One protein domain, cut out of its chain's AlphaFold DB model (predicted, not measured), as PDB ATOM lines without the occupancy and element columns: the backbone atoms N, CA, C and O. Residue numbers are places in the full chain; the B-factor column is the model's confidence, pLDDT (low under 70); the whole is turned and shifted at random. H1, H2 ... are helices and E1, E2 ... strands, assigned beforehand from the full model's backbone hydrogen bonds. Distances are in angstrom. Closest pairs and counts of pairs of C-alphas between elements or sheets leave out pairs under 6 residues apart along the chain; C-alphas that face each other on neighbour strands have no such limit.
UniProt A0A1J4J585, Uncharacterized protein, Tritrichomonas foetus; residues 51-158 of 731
ATOM      1  N   ARG A  51     -15.575 -16.264 -45.245       97.50
ATOM      2  CA  ARG A  51     -15.345 -14.944 -44.636       97.50
ATOM      3  C   ARG A  51     -15.937 -14.848 -43.233       97.50
ATOM      4  O   ARG A  51     -15.264 -14.396 -42.318       97.50
ATOM      5  N   GLU A  52     -17.203 -15.222 -43.085       97.50
ATOM      6  CA  GLU A  52     -17.957 -15.120 -41.833       97.50
ATOM      7  C   GLU A  52     -19.129 -16.113 -41.858       97.50
ATOM      8  O   GLU A  52     -19.661 -16.425 -42.928       97.50
ATOM      9  N   ALA A  53     -19.531 -16.597 -40.684       97.94
ATOM     10  CA  ALA A  53     -20.702 -17.443 -40.487       97.94
ATOM     11  C   ALA A  53     -21.530 -16.910 -39.310       97.94
ATOM     12  O   ALA A  53     -20.977 -16.372 -38.354       97.94
ATOM     13  N   SER A  54     -22.851 -17.044 -39.390       98.00
ATOM     14  CA  SER A  54     -23.798 -16.604 -38.357       98.00
ATOM     15  C   SER A  54     -25.034 -17.497 -38.361       98.00
ATOM     16  O   SER A  54     -25.486 -17.887 -39.442       98.00
ATOM     17  N   SER A  55     -25.614 -17.789 -37.200       97.75
ATOM     18  CA  SER A  55     -26.791 -18.656 -37.069       97.75
ATOM     19  C   SER A  55     -28.071 -17.899 -36.700       97.75
ATOM     20  O   SER A  55     -28.037 -16.781 -36.192       97.75
ATOM     21  N   GLU A  56     -29.206 -18.537 -36.972       96.56
ATOM     22  CA  GLU A  56     -30.548 -18.161 -36.535       96.56
ATOM     23  C   GLU A  56     -31.368 -19.459 -36.412       96.56
ATOM     24  O   GLU A  56     -31.763 -20.063 -37.414       96.56
ATOM     25  N   ASN A  57     -31.581 -19.936 -35.180       94.75
ATOM     26  CA  ASN A  57     -32.101 -21.283 -34.909       94.75
ATOM     27  C   ASN A  57     -31.307 -22.357 -35.689       94.75
ATOM     28  O   ASN A  57     -30.079 -22.362 -35.655       94.75
ATOM     29  N   TYR A  58     -31.983 -23.249 -36.419       95.06
ATOM     30  CA  TYR A  58     -31.353 -24.290 -37.244       95.06
ATOM     31  C   TYR A  58     -30.665 -23.757 -38.520       95.06
ATOM     32  O   TYR A  58     -29.973 -24.515 -39.201       95.06
ATOM     33  N   THR A  59     -30.857 -22.482 -38.887       97.12
ATOM     34  CA  THR A  59     -30.297 -21.902 -40.119       97.12
ATOM     35  C   THR A  59     -28.929 -21.279 -39.867       97.12
ATOM     36  O   THR A  59     -28.787 -20.396 -39.028       97.12
ATOM     37  N   VAL A  60     -27.932 -21.651 -40.665       98.06
ATOM     38  CA  VAL A  60     -26.605 -21.026 -40.694       98.06
ATOM     39  C   VAL A  60     -26.434 -20.279 -42.013       98.06
ATOM     40  O   VAL A  60     -26.557 -20.854 -43.094       98.06
ATOM     41  N   THR A  61     -26.137 -18.983 -41.923       98.44
ATOM     42  CA  THR A  61     -25.768 -18.134 -43.059       98.44
ATOM     43  C   THR A  61     -24.250 -18.001 -43.116       98.44
ATOM     44  O   THR A  61     -23.633 -17.463 -42.201       98.44
ATOM     45  N   ILE A  62     -23.656 -18.465 -44.209       98.44
ATOM     46  CA  ILE A  62     -22.219 -18.422 -44.494       98.44
ATOM     47  C   ILE A  62     -22.004 -17.379 -45.591       98.44
ATOM     48  O   ILE A  62     -22.735 -17.379 -46.584       98.44
ATOM     49  N   LYS A  63     -21.022 -16.487 -45.443       98.25
ATOM     50  CA  LYS A  63     -20.655 -15.501 -46.475       98.25
ATOM     51  C   LYS A  63     -19.233 -15.730 -46.967       98.25
ATOM     52  O   LYS A  63     -18.364 -16.184 -46.220       98.25
ATOM     53  N   PHE A  64     -19.007 -15.373 -48.227       97.94
ATOM     54  CA  PHE A  64     -17.785 -15.683 -48.960       97.94
ATOM     55  C   PHE A  64     -17.035 -14.413 -49.368       97.94
ATOM     56  O   PHE A  64     -17.627 -13.360 -49.602       97.94
ATOM     57  N   SER A  65     -15.711 -14.514 -49.469       97.75
ATOM     58  CA  SER A  65     -14.827 -13.438 -49.930       97.75
ATOM     59  C   SER A  65     -14.763 -13.313 -51.459       97.75
ATOM     60  O   SER A  65     -14.243 -12.320 -51.968       97.75
ATOM     61  N   ARG A  66     -15.296 -14.295 -52.202       96.50
ATOM     62  CA  ARG A  66     -15.333 -14.328 -53.673       96.50
ATOM     63  C   ARG A  66     -16.644 -14.924 -54.207       96.50
ATOM     64  O   ARG A  66     -17.207 -15.788 -53.537       96.50
ATOM     65  N   PRO A  67     -17.097 -14.524 -55.414       97.19
ATOM     66  CA  PRO A  67     -18.258 -15.117 -56.074       97.19
ATOM     67  C   PRO A  67     -18.136 -16.633 -56.289       97.19
ATOM     68  O   PRO A  67     -17.185 -17.098 -56.916       97.19
ATOM     69  N   ILE A  68     -19.132 -17.393 -55.831       95.94
ATOM     70  CA  ILE A  68     -19.272 -18.831 -56.085       95.94
ATOM     71  C   ILE A  68     -19.793 -19.054 -57.515       95.94
ATOM     72  O   ILE A  68     -20.902 -18.596 -57.826       95.94
ATOM     73  N   PRO A  69     -19.076 -19.803 -58.377       95.38
ATOM     74  CA  PRO A  69     -19.561 -20.156 -59.707       95.38
ATOM     75  C   PRO A  69     -20.855 -20.972 -59.631       95.38
ATOM     76  O   PRO A  69     -20.925 -21.962 -58.903       95.38
ATOM     77  N   GLU A  70     -21.858 -20.602 -60.430       94.31
ATOM     78  CA  GLU A  70     -23.213 -21.183 -60.411       94.31
ATOM     79  C   GLU A  70     -23.227 -22.723 -60.450       94.31
ATOM     80  O   GLU A  70     -23.966 -23.359 -59.700       94.31
ATOM     81  N   LYS A  71     -22.329 -23.330 -61.242       93.31
ATOM     82  CA  LYS A  71     -22.163 -24.791 -61.345       93.31
ATOM     83  C   LYS A  71     -21.909 -25.509 -60.010       93.31
ATOM     84  O   LYS A  71     -22.273 -26.672 -59.887       93.31
ATOM     85  N   HIS A  72     -21.308 -24.835 -59.026       93.12
ATOM     86  CA  HIS A  72     -20.996 -25.402 -57.710       93.12
ATOM     87  C   HIS A  72     -22.106 -25.165 -56.683       93.12
ATOM     88  O   HIS A  72     -22.212 -25.913 -55.716       93.12
ATOM     89  N   GLN A  73     -22.978 -24.171 -56.892       93.44
ATOM     90  CA  GLN A  73     -23.954 -23.733 -55.883       93.44
ATOM     91  C   GLN A  73     -24.913 -24.845 -55.427       93.44
ATOM     92  O   GLN A  73     -25.312 -24.871 -54.267       93.44
ATOM     93  N   LYS A  74     -25.230 -25.799 -56.314       92.44
ATOM     94  CA  LYS A  74     -26.121 -26.943 -56.037       92.44
ATOM     95  C   LYS A  74     -25.490 -28.066 -55.208       92.44
ATOM     96  O   LYS A  74     -26.225 -28.936 -54.758       92.44
ATOM     97  N   VAL A  75     -24.167 -28.070 -55.037       95.19
ATOM     98  CA  VAL A  75     -23.432 -29.095 -54.270       95.19
ATOM     99  C   VAL A  75     -22.708 -28.521 -53.053       95.19
ATOM    100  O   VAL A  75     -22.062 -29.266 -52.334       95.19
ATOM    101  N   LEU A  76     -22.822 -27.216 -52.773       95.31
ATOM    102  CA  LEU A  76     -22.088 -26.578 -51.672       95.31
ATOM    103  C   LEU A  76     -22.294 -27.262 -50.317       95.31
ATOM    104  O   LEU A  76     -21.365 -27.300 -49.522       95.31
ATOM    105  N   ASN A  77     -23.476 -27.814 -50.042       95.94
ATOM    106  CA  ASN A  77     -23.743 -28.459 -48.760       95.94
ATOM    107  C   ASN A  77     -22.899 -29.726 -48.522       95.94
ATOM    108  O   ASN A  77     -22.658 -30.055 -47.364       95.94
ATOM    109  N   SER A  78     -22.384 -30.392 -49.568       96.50
ATOM    110  CA  SER A  78     -21.455 -31.522 -49.406       96.50
ATOM    111  C   SER A  78     -20.095 -31.122 -48.835       96.50
ATOM    112  O   SER A  78     -19.399 -31.989 -48.318       96.50
ATOM    113  N   TYR A  79     -19.749 -29.830 -48.860       97.12
ATOM    114  CA  TYR A  79     -18.521 -29.303 -48.265       97.12
ATOM    115  C   TYR A  79     -18.656 -28.982 -46.769       97.12
ATOM    116  O   TYR A  79     -17.650 -28.954 -46.064       97.12
ATOM    117  N   PHE A  80     -19.869 -28.711 -46.269       97.94
ATOM    118  CA  PHE A  80     -20.077 -28.110 -44.944       97.94
ATOM    119  C   PHE A  80     -20.635 -29.083 -43.910       97.94
ATOM    120  O   PHE A  80     -21.676 -29.700 -44.129       97.94
ATOM    121  N   GLY A  81     -19.984 -29.134 -42.749       97.19
ATOM    122  CA  GLY A  81     -20.446 -29.822 -41.541       97.19
ATOM    123  C   GLY A  81     -20.371 -28.913 -40.309       97.19
ATOM    124  O   GLY A  81     -20.003 -27.743 -40.409       97.19
ATOM    125  N   TYR A  82     -20.703 -29.441 -39.132       97.88
ATOM    126  CA  TYR A  82     -20.607 -28.713 -37.859       97.88
ATOM    127  C   TYR A  82     -20.167 -29.649 -36.734       97.88
ATOM    128  O   TYR A  82     -20.803 -30.677 -36.502       97.88
ATOM    129  N   GLN A  83     -19.087 -29.291 -36.040       97.06
ATOM    130  CA  GLN A  83     -18.573 -30.009 -34.874       97.06
ATOM    131  C   GLN A  83     -18.804 -29.165 -33.620       97.06
ATOM    132  O   GLN A  83     -18.382 -28.014 -33.550       97.06
ATOM    133  N   THR A  84     -19.466 -29.741 -32.624       97.75
ATOM    134  CA  THR A  84     -19.830 -29.088 -31.357       97.75
ATOM    135  C   THR A  84     -19.778 -30.108 -30.219       97.75
ATOM    136  O   THR A  84     -19.502 -31.285 -30.443       97.75
ATOM    137  N   MET A  85     -20.061 -29.683 -28.991       97.19
ATOM    138  CA  MET A  85     -20.346 -30.588 -27.875       97.19
ATOM    139  C   MET A  85     -21.841 -30.597 -27.523       97.19
ATOM    140  O   MET A  85     -22.570 -29.653 -27.836       97.19
ATOM    141  N   SER A  86     -22.287 -31.665 -26.862       97.19
ATOM    142  CA  SER A  86     -23.567 -31.766 -26.160       97.19
ATOM    143  C   SER A  86     -23.443 -32.724 -24.975       97.19
ATOM    144  O   SER A  86     -22.757 -33.732 -25.084       97.19
ATOM    145  N   PHE A  87     -24.062 -32.403 -23.835       96.44
ATOM    146  CA  PHE A  87     -23.983 -33.187 -22.586       96.44
ATOM    147  C   PHE A  87     -22.554 -33.628 -22.180       96.44
ATOM    148  O   PHE A  87     -22.374 -34.671 -21.558       96.44
ATOM    149  N   GLY A  88     -21.536 -32.830 -22.530       95.75
ATOM    150  CA  GLY A  88     -20.118 -33.117 -22.274       95.75
ATOM    151  C   GLY A  88     -19.400 -33.959 -23.341       95.75
ATOM    152  O   GLY A  88     -18.186 -34.117 -23.244       95.75
ATOM    153  N   LEU A  89     -20.096 -34.452 -24.371       96.31
ATOM    154  CA  LEU A  89     -19.542 -35.312 -25.427       96.31
ATOM    155  C   LEU A  89     -19.557 -34.641 -26.816       96.31
ATOM    156  O   LEU A  89     -20.358 -33.731 -27.046       96.31
ATOM    157  N   PRO A  90     -18.692 -35.057 -27.766       96.69
ATOM    158  CA  PRO A  90     -18.683 -34.515 -29.125       96.69
ATOM    159  C   PRO A  90     -19.940 -34.889 -29.924       96.69
ATOM    160  O   PRO A  90     -20.386 -36.034 -29.897       96.69
ATOM    161  N   LEU A  91     -20.454 -33.935 -30.703       96.81
ATOM    162  CA  LEU A  91     -21.508 -34.114 -31.701       96.81
ATOM    163  C   LEU A  91     -21.004 -33.608 -33.054       96.81
ATOM    164  O   LEU A  91     -20.522 -32.475 -33.152       96.81
ATOM    165  N   VAL A  92     -21.134 -34.431 -34.098       96.56
ATOM    166  CA  VAL A  92     -20.609 -34.122 -35.436       96.56
ATOM    167  C   VAL A  92     -21.698 -34.258 -36.501       96.56
ATOM    168  O   VAL A  92     -22.116 -35.353 -36.870       96.56
ATOM    169  N   MET A  93     -22.121 -33.124 -37.057       96.12
ATOM    170  CA  MET A  93     -22.866 -33.071 -38.316       96.12
ATOM    171  C   MET A  93     -21.880 -33.205 -39.476       96.12
ATOM    172  O   MET A  93     -21.092 -32.289 -39.731       96.12
ATOM    173  N   ARG A  94     -21.911 -34.345 -40.172       94.88
ATOM    174  CA  ARG A  94     -20.998 -34.630 -41.289       94.88
ATOM    175  C   ARG A  94     -21.252 -33.722 -42.508       94.88
ATOM    176  O   ARG A  94     -22.396 -33.324 -42.737       94.88
ATOM    177  N   PRO A  95     -20.224 -33.444 -43.332       95.50
ATOM    178  CA  PRO A  95     -20.398 -32.795 -44.629       95.50
ATOM    179  C   PRO A  95     -21.466 -33.487 -45.487       95.50
ATOM    180  O   PRO A  95     -21.519 -34.716 -45.553       95.50
ATOM    181  N   GLY A  96     -22.347 -32.703 -46.114       95.12
ATOM    182  CA  GLY A  96     -23.471 -33.197 -46.922       95.12
ATOM    183  C   GLY A  96     -24.773 -33.471 -46.169       95.12
ATOM    184  O   GLY A  96     -25.813 -33.530 -46.821       95.12
ATOM    185  N   ILE A  97     -24.748 -33.566 -44.836       94.81
ATOM    186  CA  ILE A  97     -25.963 -33.636 -44.007       94.81
ATOM    187  C   ILE A  97     -26.763 -32.316 -44.008       94.81
ATOM    188  O   ILE A  97     -27.992 -32.374 -44.094       94.81
ATOM    189  N   PRO A  98     -26.145 -31.116 -43.939       96.31
ATOM    190  CA  PRO A  98     -26.913 -29.875 -43.901       96.31
ATOM    191  C   PRO A  98     -27.712 -29.661 -45.186       96.31
ATOM    192  O   PRO A  98     -27.236 -29.909 -46.297       96.31
ATOM    193  N   ARG A  99     -28.936 -29.162 -45.048       94.81
ATOM    194  CA  ARG A  99     -29.869 -28.984 -46.165       94.81
ATOM    195  C   ARG A  99     -29.677 -27.611 -46.797       94.81
ATOM    196  O   ARG A  99     -29.619 -26.599 -46.102       94.81
ATOM    197  N   LEU A 100     -29.586 -27.563 -48.122       96.25
ATOM    198  CA  LEU A 100     -29.413 -26.317 -48.866       96.25
ATOM    199  C   LEU A 100     -30.731 -25.526 -48.928       96.25
ATOM    200  O   LEU A 100     -31.614 -25.870 -49.711       96.25
ATOM    201  N   LEU A 101     -30.848 -24.450 -48.141       95.50
ATOM    202  CA  LEU A 101     -32.021 -23.564 -48.167       95.50
ATOM    203  C   LEU A 101     -31.945 -22.552 -49.316       95.50
ATOM    204  O   LEU A 101     -32.921 -22.335 -50.031       95.50
ATOM    205  N   SER A 102     -30.788 -21.906 -49.488       96.69
ATOM    206  CA  SER A 102     -30.540 -20.992 -50.607       96.69
ATOM    207  C   SER A 102     -29.050 -20.753 -50.835       96.69
ATOM    208  O   SER A 102     -28.253 -20.738 -49.898       96.69
ATOM    209  N   ALA A 103     -28.675 -20.518 -52.091       96.94
ATOM    210  CA  ALA A 103     -27.347 -20.054 -52.474       96.94
ATOM    211  C   ALA A 103     -27.457 -18.738 -53.254       96.94
ATOM    212  O   ALA A 103     -28.420 -18.505 -53.984       96.94
ATOM    213  N   SER A 104     -26.451 -17.886 -53.101       96.44
ATOM    214  CA  SER A 104     -26.178 -16.738 -53.960       96.44
ATOM    215  C   SER A 104     -24.706 -16.775 -54.378       96.44
ATOM    216  O   SER A 104     -23.955 -17.670 -53.990       96.44
ATOM    217  N   GLN A 105     -24.252 -15.781 -55.142       96.75
ATOM    218  CA  GLN A 105     -22.829 -15.668 -55.461       96.75
ATOM    219  C   GLN A 105     -21.952 -15.419 -54.220       96.75
ATOM    220  O   GLN A 105     -20.807 -15.842 -54.226       96.75
ATOM    221  N   LEU A 106     -22.441 -14.754 -53.167       97.88
ATOM    222  CA  LEU A 106     -21.615 -14.354 -52.009       97.88
ATOM    223  C   LEU A 106     -22.118 -14.884 -50.659       97.88
ATOM    224  O   LEU A 106     -21.516 -14.598 -49.624       97.88
ATOM    225  N   SER A 107     -23.203 -15.659 -50.651       97.94
ATOM    226  CA  SER A 107     -23.794 -16.221 -49.437       97.94
ATOM    227  C   SER A 107     -24.410 -17.596 -49.665       97.94
ATOM    228  O   SER A 107     -24.951 -17.880 -50.732       97.94
ATOM    229  N   LEU A 108     -24.426 -18.403 -48.613       97.88
ATOM    230  CA  LEU A 108     -25.065 -19.709 -48.547       97.88
ATOM    231  C   LEU A 108     -25.910 -19.768 -47.272       97.88
ATOM    232  O   LEU A 108     -25.433 -19.357 -46.215       97.88
ATOM    233  N   LYS A 109     -27.144 -20.267 -47.355       98.12
ATOM    234  CA  LYS A 109     -27.954 -20.633 -46.188       98.12
ATOM    235  C   LYS A 109     -28.127 -22.146 -46.146       98.12
ATOM    236  O   LYS A 109     -28.652 -22.737 -47.093       98.12
ATOM    237  N   LEU A 110     -27.696 -22.743 -45.040       97.62
ATOM    238  CA  LEU A 110     -27.832 -24.165 -44.742       97.62
ATOM    239  C   LEU A 110     -28.722 -24.356 -43.512       97.62
ATOM    240  O   LEU A 110     -28.630 -23.583 -42.563       97.62
ATOM    241  N   GLU A 111     -29.541 -25.399 -43.512       96.12
ATOM    242  CA  GLU A 111     -30.261 -25.893 -42.337       96.12
ATOM    243  C   GLU A 111     -29.492 -27.077 -41.741       96.12
ATOM    244  O   GLU A 111     -29.224 -28.063 -42.429       96.12
ATOM    245  N   PHE A 112     -29.136 -26.977 -40.462       95.75
ATOM    246  CA  PHE A 112     -28.489 -28.038 -39.696       95.75
ATOM    247  C   PHE A 112     -29.544 -28.718 -38.805       95.75
ATOM    248  O   PHE A 112     -30.063 -28.058 -37.902       95.75
ATOM    249  N   PRO A 113     -29.880 -30.009 -39.012       93.69
ATOM    250  CA  PRO A 113     -30.977 -30.693 -38.314       93.69
ATOM    251  C   PRO A 113     -30.585 -31.124 -36.885       93.69
ATOM    252  O   PRO A 113     -30.586 -32.304 -36.542       93.69
ATOM    253  N   LEU A 114     -30.173 -30.161 -36.055       96.44
ATOM    254  CA  LEU A 114     -29.604 -30.396 -34.727       96.44
ATOM    255  C   LEU A 114     -30.598 -31.134 -33.802       96.44
ATOM    256  O   LEU A 114     -31.747 -30.703 -33.663       96.44
ATOM    257  N   PRO A 115     -30.182 -32.244 -33.155       96.75
ATOM    258  CA  PRO A 115     -31.099 -33.086 -32.388       96.75
ATOM    259  C   PRO A 115     -31.486 -32.514 -31.020       96.75
ATOM    260  O   PRO A 115     -32.464 -32.979 -30.437       96.75
ATOM    261  N   PHE A 116     -30.748 -31.539 -30.476       97.94
ATOM    262  CA  PHE A 116     -30.951 -31.059 -29.106       97.94
ATOM    263  C   PHE A 116     -31.330 -29.578 -29.064       97.94
ATOM    264  O   PHE A 116     -30.779 -28.748 -29.785       97.94
ATOM    265  N   ILE A 117     -32.296 -29.248 -28.207       97.88
ATOM    266  CA  ILE A 117     -32.857 -27.899 -28.088       97.88
ATOM    267  C   ILE A 117     -32.071 -27.118 -27.029       97.88
ATOM    268  O   ILE A 117     -32.478 -27.031 -25.868       97.88
ATOM    269  N   GLN A 118     -30.903 -26.619 -27.432       97.50
ATOM    270  CA  GLN A 118     -29.935 -25.945 -26.566       97.50
ATOM    271  C   GLN A 118     -29.114 -24.892 -27.327       97.50
ATOM    272  O   GLN A 118     -29.187 -24.782 -28.554       97.50
ATOM    273  N   ASN A 119     -28.275 -24.161 -26.593       97.88
ATOM    274  CA  ASN A 119     -27.192 -23.381 -27.181       97.88
ATOM    275  C   ASN A 119     -25.977 -24.285 -27.428       97.88
ATOM    276  O   ASN A 119     -25.589 -25.069 -26.561       97.88
ATOM    277  N   TYR A 120     -25.380 -24.155 -28.604       97.94
ATOM    278  CA  TYR A 120     -24.189 -24.872 -29.041       97.94
ATOM    279  C   TYR A 120     -23.052 -23.880 -29.304       97.94
ATOM    280  O   TYR A 120     -23.266 -22.845 -29.938       97.94
ATOM    281  N   THR A 121     -21.838 -24.233 -28.885       97.94
ATOM    282  CA  THR A 121     -20.599 -23.519 -29.217       97.94
ATOM    283  C   THR A 121     -19.660 -24.518 -29.879       97.94
ATOM    284  O   THR A 121     -19.331 -25.550 -29.292       97.94
ATOM    285  N   GLY A 122     -19.243 -24.232 -31.111       97.44
ATOM    286  CA  GLY A 122     -18.481 -25.176 -31.918       97.44
ATOM    287  C   GLY A 122     -17.886 -24.543 -33.168       97.44
ATOM    288  O   GLY A 122     -17.659 -23.334 -33.227       97.44
ATOM    289  N   PHE A 123     -17.643 -25.372 -34.179       98.06
ATOM    290  CA  PHE A 123     -16.984 -24.993 -35.421       98.06
ATOM    291  C   PHE A 123     -17.801 -25.439 -36.630       98.06
ATOM    292  O   PHE A 123     -18.072 -26.628 -36.815       98.06
ATOM    293  N   LEU A 124     -18.154 -24.483 -37.491       98.12
ATOM    294  CA  LEU A 124     -18.538 -24.768 -38.868       98.12
ATOM    295  C   LEU A 124     -17.293 -25.293 -39.583       98.12
ATOM    296  O   LEU A 124     -16.323 -24.551 -39.738       98.12
ATOM    297  N   VAL A 125     -17.325 -26.544 -40.026       97.56
ATOM    298  CA  VAL A 125     -16.219 -27.146 -40.776       97.56
ATOM    299  C   VAL A 125     -16.499 -27.111 -42.271       97.56
ATOM    300  O   VAL A 125     -17.647 -27.234 -42.703       97.56
ATOM    301  N   CYS A 126     -15.442 -26.956 -43.061       97.75
ATOM    302  CA  CYS A 126     -15.486 -27.007 -44.513       97.75
ATOM    303  C   CYS A 126     -14.354 -27.895 -45.036       97.75
ATOM    304  O   CYS A 126     -13.187 -27.695 -44.695       97.75
ATOM    305  N   VAL A 127     -14.698 -28.877 -45.863       96.19
ATOM    306  CA  VAL A 127     -13.765 -29.865 -46.413       96.19
ATOM    307  C   VAL A 127     -14.215 -30.295 -47.801       96.19
ATOM    308  O   VAL A 127     -15.412 -30.415 -48.053       96.19
ATOM    309  N   ASP A 128     -13.277 -30.540 -48.711       94.62
ATOM    310  CA  ASP A 128     -13.610 -31.109 -50.009       94.62
ATOM    311  C   ASP A 128     -14.204 -32.530 -49.861       94.62
ATOM    312  O   ASP A 128     -13.627 -33.373 -49.161       94.62
ATOM    313  N   PRO A 129     -15.328 -32.851 -50.533       93.06
ATOM    314  CA  PRO A 129     -15.939 -34.181 -50.493       93.06
ATOM    315  C   PRO A 129     -15.015 -35.332 -50.917       93.06
ATOM    316  O   PRO A 129     -15.299 -36.482 -50.591       93.06
ATOM    317  N   SER A 130     -13.925 -35.058 -51.646       91.69
ATOM    318  CA  SER A 130     -12.906 -36.057 -51.997       91.69
ATOM    319  C   SER A 130     -11.876 -36.310 -50.884       91.69
ATOM    320  O   SER A 130     -11.237 -37.366 -50.871       91.69
ATOM    321  N   HIS A 131     -11.728 -35.377 -49.936       90.69
ATOM    322  CA  HIS A 131     -10.860 -35.505 -48.764       90.69
ATOM    323  C   HIS A 131     -11.586 -36.192 -47.594       90.69
ATOM    324  O   HIS A 131     -11.002 -37.054 -46.929       90.69
ATOM    325  N   PHE A 132     -12.860 -35.851 -47.362       90.12
ATOM    326  CA  PHE A 132     -13.619 -36.349 -46.213       90.12
ATOM    327  C   PHE A 132     -13.907 -37.859 -46.283       90.12
ATOM    328  O   PHE A 132     -14.454 -38.368 -47.263       90.12
ATOM    329  N   LYS A 133     -13.601 -38.581 -45.198       87.62
ATOM    330  CA  LYS A 133     -13.913 -40.009 -45.042       87.62
ATOM    331  C   LYS A 133     -14.796 -40.220 -43.808       87.62
ATOM    332  O   LYS A 133     -14.302 -40.046 -42.690       87.62
ATOM    333  N   PRO A 134     -16.079 -40.602 -43.973       82.12
ATOM    334  CA  PRO A 134     -16.968 -40.832 -42.839       82.12
ATOM    335  C   PRO A 134     -16.457 -41.979 -41.958       82.12
ATOM    336  O   PRO A 134     -15.851 -42.936 -42.447       82.12
ATOM    337  N   SER A 135     -16.722 -41.888 -40.654       82.00
ATOM    338  CA  SER A 135     -16.448 -42.975 -39.710       82.00
ATOM    339  C   SER A 135     -17.292 -44.202 -40.092       82.00
ATOM    340  O   SER A 135     -18.516 -44.071 -40.164       82.00
ATOM    341  N   PRO A 136     -16.704 -45.396 -40.318       81.38
ATOM    342  CA  PRO A 136     -17.464 -46.587 -40.714       81.38
ATOM    343  C   PRO A 136     -18.391 -47.103 -39.603       81.38
ATOM    344  O   PRO A 136     -19.276 -47.904 -39.879       81.38
ATOM    345  N   PHE A 137     -18.193 -46.638 -38.367       76.06
ATOM    346  CA  PHE A 137     -19.016 -46.961 -37.200       76.06
ATOM    347  C   PHE A 137     -19.885 -45.785 -36.730       76.06
ATOM    348  O   PHE A 137     -20.546 -45.912 -35.709       76.06
ATOM    349  N   GLN A 138     -19.826 -44.627 -37.406       80.88
ATOM    350  CA  GLN A 138     -20.551 -43.388 -37.050       80.88
ATOM    351  C   GLN A 138     -20.305 -42.872 -35.610       80.88
ATOM    352  O   GLN A 138     -20.933 -41.922 -35.152       80.88
ATOM    353  N   ILE A 139     -19.300 -43.433 -34.927       81.25
ATOM    354  CA  ILE A 139     -18.750 -42.944 -33.660       81.25
ATOM    355  C   ILE A 139     -18.165 -41.537 -33.880       81.25
ATOM    356  O   ILE A 139     -17.359 -41.379 -34.811       81.25
ATOM    357  N   PRO A 140     -18.489 -40.546 -33.023       82.00
ATOM    358  CA  PRO A 140     -17.873 -39.226 -33.055       82.00
ATOM    359  C   PRO A 140     -16.351 -39.311 -32.933       82.00
ATOM    360  O   PRO A 140     -15.811 -39.801 -31.942       82.00
ATOM    361  N   LYS A 141     -15.657 -38.776 -33.937       85.12
ATOM    362  CA  LYS A 141     -14.227 -38.457 -33.886       85.12
ATOM    363  C   LYS A 141     -14.058 -36.949 -34.042       85.12
ATOM    364  O   LYS A 141     -14.910 -36.301 -34.646       85.12
ATOM    365  N   ASP A 142     -12.958 -36.405 -33.537       85.50
ATOM    366  CA  ASP A 142     -12.551 -35.051 -33.909       85.50
ATOM    367  C   ASP A 142     -12.252 -35.017 -35.417       85.50
ATOM    368  O   ASP A 142     -11.445 -35.813 -35.903       85.50
ATOM    369  N   ILE A 143     -12.932 -34.137 -36.160       87.06
ATOM    370  CA  ILE A 143     -12.722 -33.954 -37.604       87.06
ATOM    371  C   ILE A 143     -11.957 -32.670 -37.931       87.06
ATOM    372  O   ILE A 143     -11.612 -32.462 -39.092       87.06
ATOM    373  N   LEU A 144     -11.604 -31.845 -36.937       87.12
ATOM    374  CA  LEU A 144     -10.750 -30.667 -37.142       87.12
ATOM    375  C   LEU A 144      -9.368 -30.985 -37.767       87.12
ATOM    376  O   LEU A 144      -8.876 -30.148 -38.522       87.12
ATOM    377  N   PRO A 145      -8.746 -32.168 -37.556       90.25
ATOM    378  CA  PRO A 145      -7.529 -32.564 -38.276       90.25
ATOM    379  C   PRO A 145      -7.738 -32.962 -39.749       90.25
ATOM    380  O   PRO A 145      -6.756 -33.172 -40.458       90.25
ATOM    381  N   GLU A 146      -8.986 -33.116 -40.207       87.19
ATOM    382  CA  GLU A 146      -9.340 -33.654 -41.533       87.19
ATOM    383  C   GLU A 146     -10.014 -32.622 -42.463       87.19
ATOM    384  O   GLU A 146     -10.447 -32.985 -43.556       87.19
ATOM    385  N   VAL A 147     -10.123 -31.350 -42.056       89.69
ATOM    386  CA  VAL A 147     -10.879 -30.306 -42.782       89.69
ATOM    387  C   VAL A 147      -9.974 -29.266 -43.450       89.69
ATOM    388  O   VAL A 147      -8.922 -28.912 -42.924       89.69
ATOM    389  N   ASP A 148     -10.398 -28.738 -44.605       89.44
ATOM    390  CA  ASP A 148      -9.633 -27.728 -45.358       89.44
ATOM    391  C   ASP A 148      -9.681 -26.341 -44.688       89.44
ATOM    392  O   ASP A 148      -8.754 -25.543 -44.840       89.44
ATOM    393  N   ASN A 149     -10.781 -26.024 -43.995       93.81
ATOM    394  CA  ASN A 149     -10.956 -24.796 -43.215       93.81
ATOM    395  C   ASN A 149     -12.072 -24.961 -42.162       93.81
ATOM    396  O   ASN A 149     -12.948 -25.817 -42.298       93.81
ATOM    397  N   TYR A 150     -12.098 -24.101 -41.146       95.75
ATOM    398  CA  TYR A 150     -13.198 -24.014 -40.184       95.75
ATOM    399  C   TYR A 150     -13.420 -22.576 -39.695       95.75
ATOM    400  O   TYR A 150     -12.516 -21.743 -39.721       95.75
ATOM    401  N   LEU A 151     -14.633 -22.283 -39.224       96.19
ATOM    402  CA  LEU A 151     -14.986 -21.026 -38.560       96.19
ATOM    403  C   LEU A 151     -15.644 -21.322 -37.204       96.19
ATOM    404  O   LEU A 151     -16.523 -22.184 -37.154       96.19
ATOM    405  N   PRO A 152     -15.295 -20.603 -36.120       97.25
ATOM    406  CA  PRO A 152     -16.086 -20.615 -34.892       97.25
ATOM    407  C   PRO A 152     -17.542 -20.237 -35.190       97.25
ATOM    408  O   PRO A 152     -17.799 -19.282 -35.927       97.25
ATOM    409  N   LEU A 153     -18.486 -20.994 -34.637       97.44
ATOM    410  CA  LEU A 153     -19.914 -20.777 -34.829       97.44
ATOM    411  C   LEU A 153     -20.701 -21.197 -33.582       97.44
ATOM    412  O   LEU A 153     -20.710 -22.365 -33.179       97.44
ATOM    413  N   GLU A 154     -21.422 -20.232 -33.024       97.88
ATOM    414  CA  GLU A 154     -22.458 -20.456 -32.021       97.88
ATOM    415  C   GLU A 154     -23.804 -20.705 -32.714       97.88
ATOM    416  O   GLU A 154     -24.106 -20.080 -33.736       97.88
ATOM    417  N   VAL A 155     -24.618 -21.620 -32.181       97.25
ATOM    418  CA  VAL A 155     -25.957 -21.949 -32.700       97.25
ATOM    419  C   VAL A 155     -26.940 -22.075 -31.540       97.25
ATOM    420  O   VAL A 155     -26.806 -22.964 -30.706       97.25
ATOM    421  N   SER A 156     -27.934 -21.188 -31.476       97.06
ATOM    422  CA  SER A 156     -28.963 -21.196 -30.422       97.06
ATOM    423  C   SER A 156     -30.254 -21.834 -30.929       97.06
ATOM    424  O   SER A 156     -30.974 -21.220 -31.716       97.06
ATOM    425  N   VAL A 157     -30.561 -23.057 -30.489       96.12
ATOM    426  CA  VAL A 157     -31.786 -23.785 -30.858       96.12
ATOM    427  C   VAL A 157     -32.822 -23.640 -29.742       96.12
ATOM    428  O   VAL A 157     -32.743 -24.301 -28.709       96.12
ATOM    429  N   LEU A 158     -33.802 -22.754 -29.940       94.88
ATOM    430  CA  LEU A 158     -34.712 -22.327 -28.866       94.88
ATOM    431  C   LEU A 158     -35.886 -23.299 -28.615       94.88
ATOM    432  O   LEU A 158     -36.286 -23.514 -27.462       94.88
TER     433      LEU A 158
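Overview. This is residues 51 to 158 of the 731 residues of an uncharacterized protein of Tritrichomonas foetus (UniProt A0A1J4J585). Two strongly twisted sheets of four strands each, E1 E2 E6 E5 and E4 E3 E7 E8, lie face to face as a sandwich with their strands crossed; edge strands E1 and E8 come together along one side, while edge strands E5 and E4 are apart on the other. Two very short helices, H1 and H2, sit toward one end, the turn between E3 and E4 is at the opposite end, and residues 127 to 148 form a long loop between E7 and E8. The printed part has 108 residues, in the order E1 E2 H1 H2 E3 E4 E5 E6 E7 E8; both sheets are antiparallel and the class is mostly strand. It is compact, with a radius of gyration of the C-alphas of 13.3 A and spans of 39 by 32 by 19 A.

Arrangement. E1, residues 51 to 56, and E2, residues 59 to 64, form an antiparallel hairpin, with N 54 and O 61 2.9 A apart. H1, residues 70 to 73, only grazes the first sheet. H2, residues 76 to 79, meets H1 only through their link; H2 grazes the first sheet and is only just on the second, with 5 pairs of C-alphas within 10 A, grazing it too. Both helices are too short for an O i to N i+4 pair; each has its 1 O i to N i+3 pair within range. E3, residues 80 to 86, and E4, residues 89 to 93, form a hairpin, with N 84 and O 91 at 3.0 A. E5, residues 99 to 103, and E6, residues 107 to 111, form another, with N 109 and O 102 at 2.8 A. E6 is also antiparallel to E2, with N 62 and O 108 at 2.8 A. E7, residues 119 to 126, bends by 51 degrees at residue 122; it is antiparallel to E3, with N 83 and O 123 at 3.0 A. E8, residues 149 to 156, forms a hairpin with E7, with N 124 and O 151 at 2.8 A. The closest C-alphas of E1 and E8, those of Ser 55 and Val 155, are 5.5 A apart. The sheet E1 E2 E6 E5 and the sheet E4 E3 E7 E8 make a sandwich, two sheets face to face, with the strands of the one at 42 degrees to those of the other.

Along the chain. E1 begins at C-alpha 51, (-15.345, -14.944, -44.636), and is 17.5 A long. E3 spans 19.5 A, E7 21.2 A and E8 22.4 A. E8 ends at C-alpha 156, (-28.963, -21.196, -30.422).

Size, cuts and confidence. The two C-alphas farthest apart, those of Glu 70 and Gly 88, are 40.1 A apart. The printed part has no cut. The link E7 to E8, 22 residues, is long. No printed residue is under 70 in pLDDT.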